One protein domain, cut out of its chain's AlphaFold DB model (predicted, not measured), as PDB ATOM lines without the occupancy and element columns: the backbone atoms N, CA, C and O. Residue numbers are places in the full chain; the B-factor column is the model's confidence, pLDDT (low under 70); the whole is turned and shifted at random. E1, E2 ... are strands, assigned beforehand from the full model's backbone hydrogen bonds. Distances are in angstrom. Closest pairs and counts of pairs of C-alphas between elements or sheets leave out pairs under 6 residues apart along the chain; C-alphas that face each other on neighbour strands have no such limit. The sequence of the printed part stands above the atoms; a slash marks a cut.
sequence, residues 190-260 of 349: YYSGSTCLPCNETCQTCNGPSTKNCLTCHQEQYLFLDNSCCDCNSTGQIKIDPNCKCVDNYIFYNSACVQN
ATOM      1  N   TYR A 190     -19.887 -15.074   5.350       94.69
ATOM      2  CA  TYR A 190     -21.056 -14.931   6.222       94.69
ATOM      3  C   TYR A 190     -22.359 -15.286   5.506       94.69
ATOM      4  O   TYR A 190     -22.484 -15.193   4.281       94.69
ATOM      5  N   TYR A 191     -23.360 -15.661   6.302       93.19
ATOM      6  CA  TYR A 191     -24.698 -15.983   5.821       93.19
ATOM      7  C   TYR A 191     -25.432 -14.729   5.341       93.19
ATOM      8  O   TYR A 191     -25.671 -13.801   6.114       93.19
ATOM      9  N   SER A 192     -25.864 -14.736   4.083       93.06
ATOM     10  CA  SER A 192     -26.729 -13.704   3.514       93.06
ATOM     11  C   SER A 192     -27.870 -14.361   2.742       93.06
ATOM     12  O   SER A 192     -27.730 -14.772   1.588       93.06
ATOM     13  N   GLY A 193     -29.017 -14.523   3.409       89.69
ATOM     14  CA  GLY A 193     -30.156 -15.254   2.852       89.69
ATOM     15  C   GLY A 193     -29.810 -16.724   2.598       89.69
ATOM     16  O   GLY A 193     -29.562 -17.468   3.540       89.69
ATOM     17  N   SER A 194     -29.796 -17.137   1.329       87.50
ATOM     18  CA  SER A 194     -29.469 -18.501   0.876       87.50
ATOM     19  C   SER A 194     -28.062 -18.624   0.269       87.50
ATOM     20  O   SER A 194     -27.781 -19.561  -0.482       87.50
ATOM     21  N   THR A 195     -27.184 -17.656   0.524       93.00
ATOM     22  CA  THR A 195     -25.857 -17.562  -0.101       93.00
ATOM     23  C   THR A 195     -24.812 -17.198   0.949       93.00
ATOM     24  O   THR A 195     -25.101 -16.470   1.901       93.00
ATOM     25  N   CYS A 196     -23.599 -17.706   0.770       94.62
ATOM     26  CA  CYS A 196     -22.427 -17.305   1.531       94.62
ATOM     27  C   CYS A 196     -21.737 -16.158   0.794       94.62
ATOM     28  O   CYS A 196     -21.350 -16.306  -0.366       94.62
ATOM     29  N   LEU A 197     -21.609 -15.008   1.450       95.56
ATOM     30  CA  LEU A 197     -20.916 -13.844   0.899       95.56
ATOM     31  C   LEU A 197     -19.588 -13.634   1.622       95.56
ATOM     32  O   LEU A 197     -19.512 -13.913   2.817       95.56
ATOM     33  N   PRO A 198     -18.548 -13.149   0.926       95.75
ATOM     34  CA  PRO A 198     -17.237 -12.974   1.531       95.75
ATOM     35  C   PRO A 198     -17.284 -11.937   2.656       95.75
ATOM     36  O   PRO A 198     -17.969 -10.912   2.568       95.75
ATOM     37  N   CYS A 199     -16.530 -12.215   3.711       96.19
ATOM     38  CA  CYS A 199     -16.210 -11.284   4.777       96.19
ATOM     39  C   CYS A 199     -15.334 -10.138   4.271       96.19
ATOM     40  O   CYS A 199     -14.765 -10.185   3.180       96.19
ATOM     41  N   ASN A 200     -15.185  -9.105   5.102       94.69
ATOM     42  CA  ASN A 200     -14.096  -8.163   4.904       94.69
ATOM     43  C   ASN A 200     -12.744  -8.877   5.076       94.69
ATOM     44  O   ASN A 200     -12.603  -9.695   5.982       94.69
ATOM     45  N   GLU A 201     -11.751  -8.522   4.261       92.19
ATOM     46  CA  GLU A 201     -10.404  -9.116   4.271       92.19
ATOM     47  C   GLU A 201      -9.666  -8.973   5.614       92.19
ATOM     48  O   GLU A 201      -8.692  -9.676   5.855       92.19
ATOM     49  N   THR A 202     -10.109  -8.076   6.502       89.75
ATOM     50  CA  THR A 202      -9.544  -7.952   7.855       89.75
ATOM     51  C   THR A 202     -10.052  -9.013   8.836       89.75
ATOM     52  O   THR A 202      -9.498  -9.137   9.925       89.75
ATOM     53  N   CYS A 203     -11.137  -9.726   8.519       93.50
ATOM     54  CA  CYS A 203     -11.777 -10.684   9.423       93.50
ATOM     55  C   CYS A 203     -11.486 -12.130   8.996       93.50
ATOM     56  O   CYS A 203     -11.704 -12.490   7.842       93.50
ATOM     57  N   GLN A 204     -11.159 -13.003   9.953       94.06
ATOM     58  CA  GLN A 204     -11.110 -14.447   9.688       94.06
ATOM     59  C   GLN A 204     -12.518 -15.045   9.599       94.06
ATOM     60  O   GLN A 204     -12.801 -15.848   8.718       94.06
ATOM     61  N   THR A 205     -13.416 -14.653  10.500       94.88
ATOM     62  CA  THR A 205     -14.847 -14.979  10.418       94.88
ATOM     63  C   THR A 205     -15.658 -13.725  10.702       94.88
ATOM     64  O   THR A 205     -15.198 -12.829  11.419       94.88
ATOM     65  N   CYS A 206     -16.858 -13.622  10.136       95.94
ATOM     66  CA  CYS A 206     -17.684 -12.429  10.266       95.94
ATOM     67  C   CYS A 206     -19.184 -12.748  10.251       95.94
ATOM     68  O   CYS A 206     -19.608 -13.837   9.872       95.94
ATOM     69  N   ASN A 207     -20.001 -11.774  10.649       95.31
ATOM     70  CA  ASN A 207     -21.463 -11.819  10.535       95.31
ATOM     71  C   ASN A 207     -22.027 -10.785   9.544       95.31
ATOM     72  O   ASN A 207     -23.222 -10.491   9.571       95.31
ATOM     73  N   GLY A 208     -21.175 -10.210   8.696       95.62
ATOM     74  CA  GLY A 208     -21.539  -9.152   7.762       95.62
ATOM     75  C   GLY A 208     -20.332  -8.616   6.984       95.62
ATOM     76  O   GLY A 208     -19.195  -8.982   7.274       95.62
ATOM     77  N   PRO A 209     -20.559  -7.724   6.009       95.12
ATOM     78  CA  PRO A 209     -19.521  -7.287   5.072       95.12
ATOM     79  C   PRO A 209     -18.596  -6.184   5.615       95.12
ATOM     80  O   PRO A 209     -17.611  -5.830   4.968       95.12
ATOM     81  N   SER A 210     -18.918  -5.578   6.762       94.44
ATOM     82  CA  SER A 210     -18.150  -4.455   7.313       94.44
ATOM     83  C   SER A 210     -16.864  -4.915   8.001       94.44
ATOM     84  O   SER A 210     -16.809  -6.003   8.570       94.44
ATOM     85  N   THR A 211     -15.871  -4.026   8.086       90.56
ATOM     86  CA  THR A 211     -14.684  -4.192   8.951       90.56
ATOM     87  C   THR A 211     -15.030  -4.283  10.442       90.56
ATOM     88  O   THR A 211     -14.179  -4.638  11.247       90.56
ATOM     89  N   LYS A 212     -16.275  -3.951  10.813       90.94
ATOM     90  CA  LYS A 212     -16.835  -4.024  12.173       90.94
ATOM     91  C   LYS A 212     -17.786  -5.203  12.381       90.94
ATOM     92  O   LYS A 212     -18.593  -5.202  13.303       90.94
ATOM     93  N   ASN A 213     -17.782  -6.168  11.468       94.81
ATOM     94  CA  ASN A 213     -18.592  -7.377  11.571       94.81
ATOM     95  C   ASN A 213     -17.743  -8.616  11.875       94.81
ATOM     96  O   ASN A 213     -18.223  -9.736  11.706       94.81
ATOM     97  N   CYS A 214     -16.495  -8.447  12.314       94.12
ATOM     98  CA  CYS A 214     -15.634  -9.575  12.624       94.12
ATOM     99  C   CYS A 214     -16.132 -10.312  13.880       94.12
ATOM    100  O   CYS A 214     -16.550  -9.706  14.873       94.12
ATOM    101  N   LEU A 215     -16.079 -11.639  13.819       92.56
ATOM    102  CA  LEU A 215     -16.295 -12.548  14.945       92.56
ATOM    103  C   LEU A 215     -14.965 -13.142  15.422       92.56
ATOM    104  O   LEU A 215     -14.773 -13.328  16.620       92.56
ATOM    105  N   THR A 216     -14.039 -13.390  14.493       92.00
ATOM    106  CA  THR A 216     -12.646 -13.752  14.777       92.00
ATOM    107  C   THR A 216     -11.701 -13.034  13.815       92.00
ATOM    108  O   THR A 216     -12.090 -12.631  12.715       92.00
ATOM    109  N   CYS A 217     -10.450 -12.878  14.239       90.56
ATOM    110  CA  CYS A 217      -9.399 -12.210  13.477       90.56
ATOM    111  C   CYS A 217      -8.368 -13.210  12.967       90.56
ATOM    112  O   CYS A 217      -8.234 -14.300  13.523       90.56
ATOM    113  N   HIS A 218      -7.635 -12.834  11.920       89.19
ATOM    114  CA  HIS A 218      -6.520 -13.639  11.436       89.19
ATOM    115  C   HIS A 218      -5.429 -13.769  12.507       89.19
ATOM    116  O   HIS A 218      -5.421 -13.058  13.514       89.19
ATOM    117  N   GLN A 219      -4.498 -14.701  12.296       83.06
ATOM    118  CA  GLN A 219      -3.373 -14.882  13.209       83.06
ATOM    119  C   GLN A 219      -2.634 -13.550  13.419       83.06
ATOM    120  O   GLN A 219      -2.471 -12.775  12.484       83.06
ATOM    121  N   GLU A 220      -2.207 -13.308  14.662       77.75
ATOM    122  CA  GLU A 220      -1.498 -12.093  15.109       77.75
ATOM    123  C   GLU A 220      -2.350 -10.814  15.226       77.75
ATOM    124  O   GLU A 220      -1.873  -9.809  15.762       77.75
ATOM    125  N   GLN A 221      -3.633 -10.874  14.860       82.31
ATOM    126  CA  GLN A 221      -4.605  -9.804  15.072       82.31
ATOM    127  C   GLN A 221      -5.536 -10.113  16.243       82.31
ATOM    128  O   GLN A 221      -5.750 -11.266  16.620       82.31
ATOM    129  N   TYR A 222      -6.111  -9.065  16.824       82.50
ATOM    130  CA  TYR A 222      -6.964  -9.170  18.000       82.50
ATOM    131  C   TYR A 222      -8.327  -8.543  17.743       82.50
ATOM    132  O   TYR A 222      -8.429  -7.504  17.087       82.50
ATOM    133  N   LEU A 223      -9.364  -9.168  18.306       84.19
ATOM    134  CA  LEU A 223     -10.732  -8.671  18.223       84.19
ATOM    135  C   LEU A 223     -10.938  -7.518  19.210       84.19
ATOM    136  O   LEU A 223     -10.646  -7.641  20.406       84.19
ATOM    137  N   PHE A 224     -11.457  -6.406  18.697       80.75
ATOM    138  CA  PHE A 224     -11.843  -5.231  19.471       80.75
ATOM    139  C   PHE A 224     -13.331  -5.262  19.835       80.75
ATOM    140  O   PHE A 224     -14.143  -5.958  19.230       80.75
ATOM    141  N   LEU A 225     -13.698  -4.449  20.831       79.06
ATOM    142  CA  LEU A 225     -15.071  -4.320  21.340       79.06
ATOM    143  C   LEU A 225     -16.096  -3.862  20.296       79.06
ATOM    144  O   LEU A 225     -17.283  -4.092  20.492       79.06
ATOM    145  N   ASP A 226     -15.662  -3.192  19.227       81.88
ATOM    146  CA  ASP A 226     -16.537  -2.782  18.127       81.88
ATOM    147  C   ASP A 226     -16.531  -3.780  16.958       81.88
ATOM    148  O   ASP A 226     -16.917  -3.420  15.847       81.88
ATOM    149  N   ASN A 227     -16.103  -5.024  17.216       88.62
ATOM    150  CA  ASN A 227     -16.071  -6.128  16.257       88.62
ATOM    151  C   ASN A 227     -15.139  -5.887  15.061       88.62
ATOM    152  O   ASN A 227     -15.362  -6.413  13.971       88.62
ATOM    153  N   SER A 228     -14.081  -5.102  15.264       88.56
ATOM    154  CA  SER A 228     -12.997  -4.925  14.300       88.56
ATOM    155  C   SER A 228     -11.739  -5.707  14.684       88.56
ATOM    156  O   SER A 228     -11.528  -6.047  15.851       88.56
ATOM    157  N   CYS A 229     -10.912  -6.008  13.683       88.50
ATOM    158  CA  CYS A 229      -9.642  -6.712  13.842       88.50
ATOM    159  C   CYS A 229      -8.474  -5.761  13.609       88.50
ATOM    160  O   CYS A 229      -8.396  -5.117  12.560       88.50
ATOM    161  N   CYS A 230      -7.567  -5.664  14.583       81.31
ATOM    162  CA  CYS A 230      -6.358  -4.845  14.479       81.31
ATOM    163  C   CYS A 230      -5.186  -5.498  15.216       81.31
ATOM    164  O   CYS A 230      -5.371  -6.348  16.095       81.31
ATOM    165  N   ASP A 231      -3.975  -5.047  14.909       80.38
ATOM    166  CA  ASP A 231      -2.785  -5.435  15.657       80.38
ATOM    167  C   ASP A 231      -2.842  -4.857  17.080       80.38
ATOM    168  O   ASP A 231      -3.164  -3.683  17.283       80.38
ATOM    169  N   CYS A 232      -2.500  -5.675  18.080       75.38
ATOM    170  CA  CYS A 232      -2.401  -5.244  19.480       75.38
ATOM    171  C   CYS A 232      -0.939  -4.944  19.847       75.38
ATOM    172  O   CYS A 232      -0.320  -5.628  20.669       75.38
ATOM    173  N   ASN A 233      -0.357  -3.974  19.149       73.00
ATOM    174  CA  ASN A 233       1.033  -3.524  19.297       73.00
ATOM    175  C   ASN A 233       1.159  -1.988  19.347       73.00
ATOM    176  O   ASN A 233       2.270  -1.465  19.427       73.00
ATOM    177  N   SER A 234       0.035  -1.268  19.304       71.75
ATOM    178  CA  SER A 234       0.001   0.189  19.237       71.75
ATOM    179  C   SER A 234      -0.119   0.827  20.624       71.75
ATOM    180  O   SER A 234      -0.569   0.218  21.597       71.75
ATOM    181  N   THR A 235       0.291   2.091  20.729       69.12
ATOM    182  CA  THR A 235       0.186   2.880  21.963       69.12
ATOM    183  C   THR A 235      -1.255   2.940  22.464       69.12
ATOM    184  O   THR A 235      -2.165   3.275  21.709       69.12
ATOM    185  N   GLY A 236      -1.456   2.646  23.750       70.62
ATOM    186  CA  GLY A 236      -2.775   2.698  24.383       70.62
ATOM    187  C   GLY A 236      -3.598   1.410  24.285       70.62
ATOM    188  O   GLY A 236      -4.797   1.452  24.545       70.62
ATOM    189  N   GLN A 237      -2.990   0.274  23.934       76.44
ATOM    190  CA  GLN A 237      -3.642  -1.041  23.860       76.44
ATOM    191  C   GLN A 237      -3.118  -2.016  24.930       76.44
ATOM    192  O   GLN A 237      -1.941  -1.984  25.287       76.44
ATOM    193  N   ILE A 238      -3.985  -2.911  25.416       76.00
ATOM    194  CA  ILE A 238      -3.640  -4.046  26.287       76.00
ATOM    195  C   ILE A 238      -4.178  -5.361  25.721       76.00
ATOM    196  O   ILE A 238      -5.333  -5.448  25.298       76.00
ATOM    197  N   LYS A 239      -3.335  -6.398  25.765       73.44
ATOM    198  CA  LYS A 239      -3.689  -7.770  25.381       73.44
ATOM    199  C   LYS A 239      -4.450  -8.449  26.520       73.44
ATOM    200  O   LYS A 239      -3.942  -8.539  27.634       73.44
ATOM    201  N   ILE A 240      -5.644  -8.947  26.223       73.69
ATOM    202  CA  ILE A 240      -6.467  -9.782  27.102       73.69
ATOM    203  C   ILE A 240      -6.799 -11.037  26.301       73.69
ATOM    204  O   ILE A 240      -7.882 -11.116  25.737       73.69
ATOM    205  N   ASP A 241      -5.846 -11.960  26.186       65.56
ATOM    206  CA  ASP A 241      -5.927 -13.154  25.329       65.56
ATOM    207  C   ASP A 241      -7.339 -13.793  25.316       65.56
ATOM    208  O   ASP A 241      -7.829 -14.159  26.393       65.56
ATOM    209  N   PRO A 242      -8.042 -13.877  24.159       62.66
ATOM    210  CA  PRO A 242      -7.624 -13.563  22.775       62.66
ATOM    211  C   PRO A 242      -8.011 -12.154  22.258       62.66
ATOM    212  O   PRO A 242      -7.920 -11.866  21.067       62.66
ATOM    213  N   ASN A 243      -8.467 -11.260  23.130       70.88
ATOM    214  CA  ASN A 243      -8.982  -9.925  22.810       70.88
ATOM    215  C   ASN A 243      -7.935  -8.812  23.006       70.88
ATOM    216  O   ASN A 243      -6.951  -8.967  23.734       70.88
ATOM    217  N   CYS A 244      -8.178  -7.644  22.408       77.12
ATOM    218  CA  CYS A 244      -7.414  -6.420  22.676       77.12
ATOM    219  C   CYS A 244      -8.359  -5.295  23.102       77.12
ATOM    220  O   CYS A 244      -9.438  -5.110  22.535       77.12
ATOM    221  N   LYS A 245      -7.967  -4.542  24.132       76.75
ATOM    222  CA  LYS A 245      -8.753  -3.421  24.662       76.75
ATOM    223  C   LYS A 245      -7.896  -2.161  24.710       76.75
ATOM    224  O   LYS A 245      -6.705  -2.235  25.004       76.75
ATOM    225  N   CYS A 246      -8.504  -1.001  24.475       76.56
ATOM    226  CA  CYS A 246      -7.854   0.265  24.799       76.56
ATOM    227  C   CYS A 246      -7.667   0.398  26.320       76.56
ATOM    228  O   CYS A 246      -8.550   0.029  27.102       76.56
ATOM    229  N   VAL A 247      -6.513   0.913  26.738       78.44
ATOM    230  CA  VAL A 247      -6.238   1.258  28.139       78.44
ATOM    231  C   VAL A 247      -7.117   2.419  28.600       78.44
ATOM    232  O   VAL A 247      -7.692   3.147  27.790       78.44
ATOM    233  N   ASP A 248      -7.206   2.616  29.912       69.69
ATOM    234  CA  ASP A 248      -7.963   3.728  30.485       69.69
ATOM    235  C   ASP A 248      -7.487   5.081  29.914       69.69
ATOM    236  O   ASP A 248      -6.288   5.323  29.760       69.69
ATOM    237  N   ASN A 249      -8.440   5.971  29.610       66.81
ATOM    238  CA  ASN A 249      -8.261   7.257  28.908       66.81
ATOM    239  C   ASN A 249      -7.973   7.176  27.400       66.81
ATOM    240  O   ASN A 249      -7.720   8.208  26.782       66.81
ATOM    241  N   TYR A 250      -8.053   5.994  26.787       71.00
ATOM    242  CA  TYR A 250      -8.041   5.839  25.334       71.00
ATOM    243  C   TYR A 250      -9.415   5.376  24.848       71.00
ATOM    244  O   TYR A 250     -10.035   4.491  25.438       71.00
ATOM    245  N   ILE A 251      -9.894   5.984  23.766       71.19
ATOM    246  CA  ILE A 251     -11.123   5.594  23.074       71.19
ATOM    247  C   ILE A 251     -10.772   4.939  21.745       71.19
ATOM    248  O   ILE A 251      -9.792   5.300  21.097       71.19
ATOM    249  N   PHE A 252     -11.582   3.970  21.333       70.81
ATOM    250  CA  PHE A 252     -11.421   3.356  20.026       70.81
ATOM    251  C   PHE A 252     -12.035   4.247  18.943       70.81
ATOM    252  O   PHE A 252     -13.221   4.576  19.000       70.81
ATOM    253  N   TYR A 253     -11.235   4.634  17.955       68.00
ATOM    254  CA  TYR A 253     -11.652   5.461  16.831       68.00
ATOM    255  C   TYR A 253     -10.877   5.058  15.573       68.00
ATOM    256  O   TYR A 253      -9.652   4.990  15.603       68.00
ATOM    257  N   ASN A 254     -11.584   4.796  14.467       67.19
ATOM    258  CA  ASN A 254     -10.999   4.406  13.173       67.19
ATOM    259  C   ASN A 254      -9.898   3.334  13.274       67.19
ATOM    260  O   ASN A 254      -8.786   3.545  12.798       67.19
ATOM    261  N   SER A 255     -10.197   2.191  13.896       67.12
ATOM    262  CA  SER A 255      -9.240   1.078  13.998       67.12
ATOM    263  C   SER A 255      -7.992   1.372  14.846       67.12
ATOM    264  O   SER A 255      -7.005   0.646  14.771       67.12
ATOM    265  N   ALA A 256      -8.030   2.410  15.687       69.12
ATOM    266  CA  ALA A 256      -6.941   2.776  16.586       69.12
ATOM    267  C   ALA A 256      -7.454   3.186  17.975       69.12
ATOM    268  O   ALA A 256      -8.558   3.708  18.130       69.12
ATOM    269  N   CYS A 257      -6.628   2.983  19.003       75.19
ATOM    270  CA  CYS A 257      -6.857   3.581  20.314       75.19
ATOM    271  C   CYS A 257      -6.287   5.000  20.302       75.19
ATOM    272  O   CYS A 257      -5.072   5.189  20.257       75.19
ATOM    273  N   VAL A 258      -7.160   6.001  20.346       74.50
ATOM    274  CA  VAL A 258      -6.786   7.415  20.397       74.50
ATOM    275  C   VAL A 258      -6.962   7.908  21.825       74.50
ATOM    276  O   VAL A 258      -7.961   7.604  22.477       74.50
ATOM    277  N   GLN A 259      -5.986   8.656  22.331       71.25
ATOM    278  CA  GLN A 259      -6.084   9.229  23.666       71.25
ATOM    279  C   GLN A 259      -7.266  10.202  23.711       71.25
ATOM    280  O   GLN A 259      -7.336  11.159  22.940       71.25
ATOM    281  N   ASN A 260      -8.200   9.949  24.622       65.31
ATOM    282  CA  ASN A 260      -9.299  10.852  24.887       65.31
ATOM    283  C   ASN A 260      -8.745  12.016  25.708       65.31
ATOM    284  O   ASN A 260      -8.631  11.932  26.934       65.31
TER     285      ASN A 260
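AT A GLANCE: This is residues 190 to 260 of the 349 residues of an uncharacterized protein of Tetrahymena thermophila (strain SB210) (UniProt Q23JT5). What shape does the printed part make? It is a string of five small two-strand hairpins, set one after another in an elongated row: E1 and E2 form one end, E3 and E4 come next, E5 and E6 lie near the middle, and E7 and E8 with E9 and E10 make the other end. Each hairpin is a small sheet of its own, and no larger sheet joins them. What is it made of? The printed part has 71 residues with no named helix and ten named strands, E1 to E10 in order along the chain, each sheet antiparallel, and the class is all strand. How large and how dense is it? It is only just compact, close to loose, with a radius of gyration of the C-alphas of 12.9 A, and its C-alphas span 43 by 22 by 15 A.

IN THESE COORDINATES: Where do the first strands lie? E1 is residues 190 to 192, beginning with C-alpha 190 at (-21.056, -14.931, 6.222), and E2 is residues 195 to 198, 9.9 A from first to last C-alpha. E3 is residues 203 to 206 and E4 residues 214 to 217; these measure 6.2 A and 6.8 A. Which strands follow? E5 is residues 221 to 223, and E6 is residues 229 to 231, with C-alpha 229 at (-9.642, -6.712, 13.842). E7 is residues 237 to 240, 9.7 A long, and E8 is residues 243 to 246, 10.4 A long. Where does the last pair lie? E9 is residues 250 to 253, 9.2 A long, and E10 is residues 256 to 259, 9.6 A long, with C-alpha 259 at (-6.084, 9.229, 23.666).

HOW THE PARTS SIT: How are the first two hairpins paired, and how near are they? The hairpin of E1 and E2 is antiparallel at 134 degrees, with N 190 and O 197 2.8 A apart, within hydrogen-bond range. The hairpin of E3 and E4 is antiparallel at 160 degrees, with N 215 and O 205 at 2.8 A. The closest C-alphas of E1 and E3 are those of Tyr 190 and Cys 206, 5.8 A apart, while E2 and E3 are apart. What comes next along the row? The hairpin of E5 and E6 is antiparallel at 134 degrees, with N 222 and O 230 at 2.9 A. The closest C-alphas of E4 and E6 are those of Cys 217 and Cys 229, 5.5 A apart, and those of E4 and E5 are Cys 217 and Leu 223, 6.1 A apart. How do the last two hairpins sit? The hairpin of E7 and E8 is antiparallel at 149 degrees, with N 243 and O 240 at 2.7 A, and that of E9 and E10 is antiparallel at 138 degrees, with N 251 and O 258 at 2.8 A. The closest C-alphas of E5 and E8 are those of Leu 223 and Asn 243, 5.1 A apart, and those of E8 and E10 are Cys 246 and Cys 257, 5.7 A apart. Which parts stay apart? Among them are E1 and E10, E3 and E8, and E6 and E7.

THE WHOLE: How far does it reach? The two C-alphas farthest apart are those of Ser 194 and Asn 249, 43.6 A, and the first and last printed C-alphas, Tyr 190 and Asn 260, are 33.9 A apart. Is anything missing, and are any links long? The printed part has no cut. No link is long: the link from E3 to E4 is short with 7 residues, and the others are tight. Where is the model less sure? The mean pLDDT of the printed part is 82.5, and 10 residues are under 70: 235, 241 to 242, 248 to 249, 253 to 256 and 260.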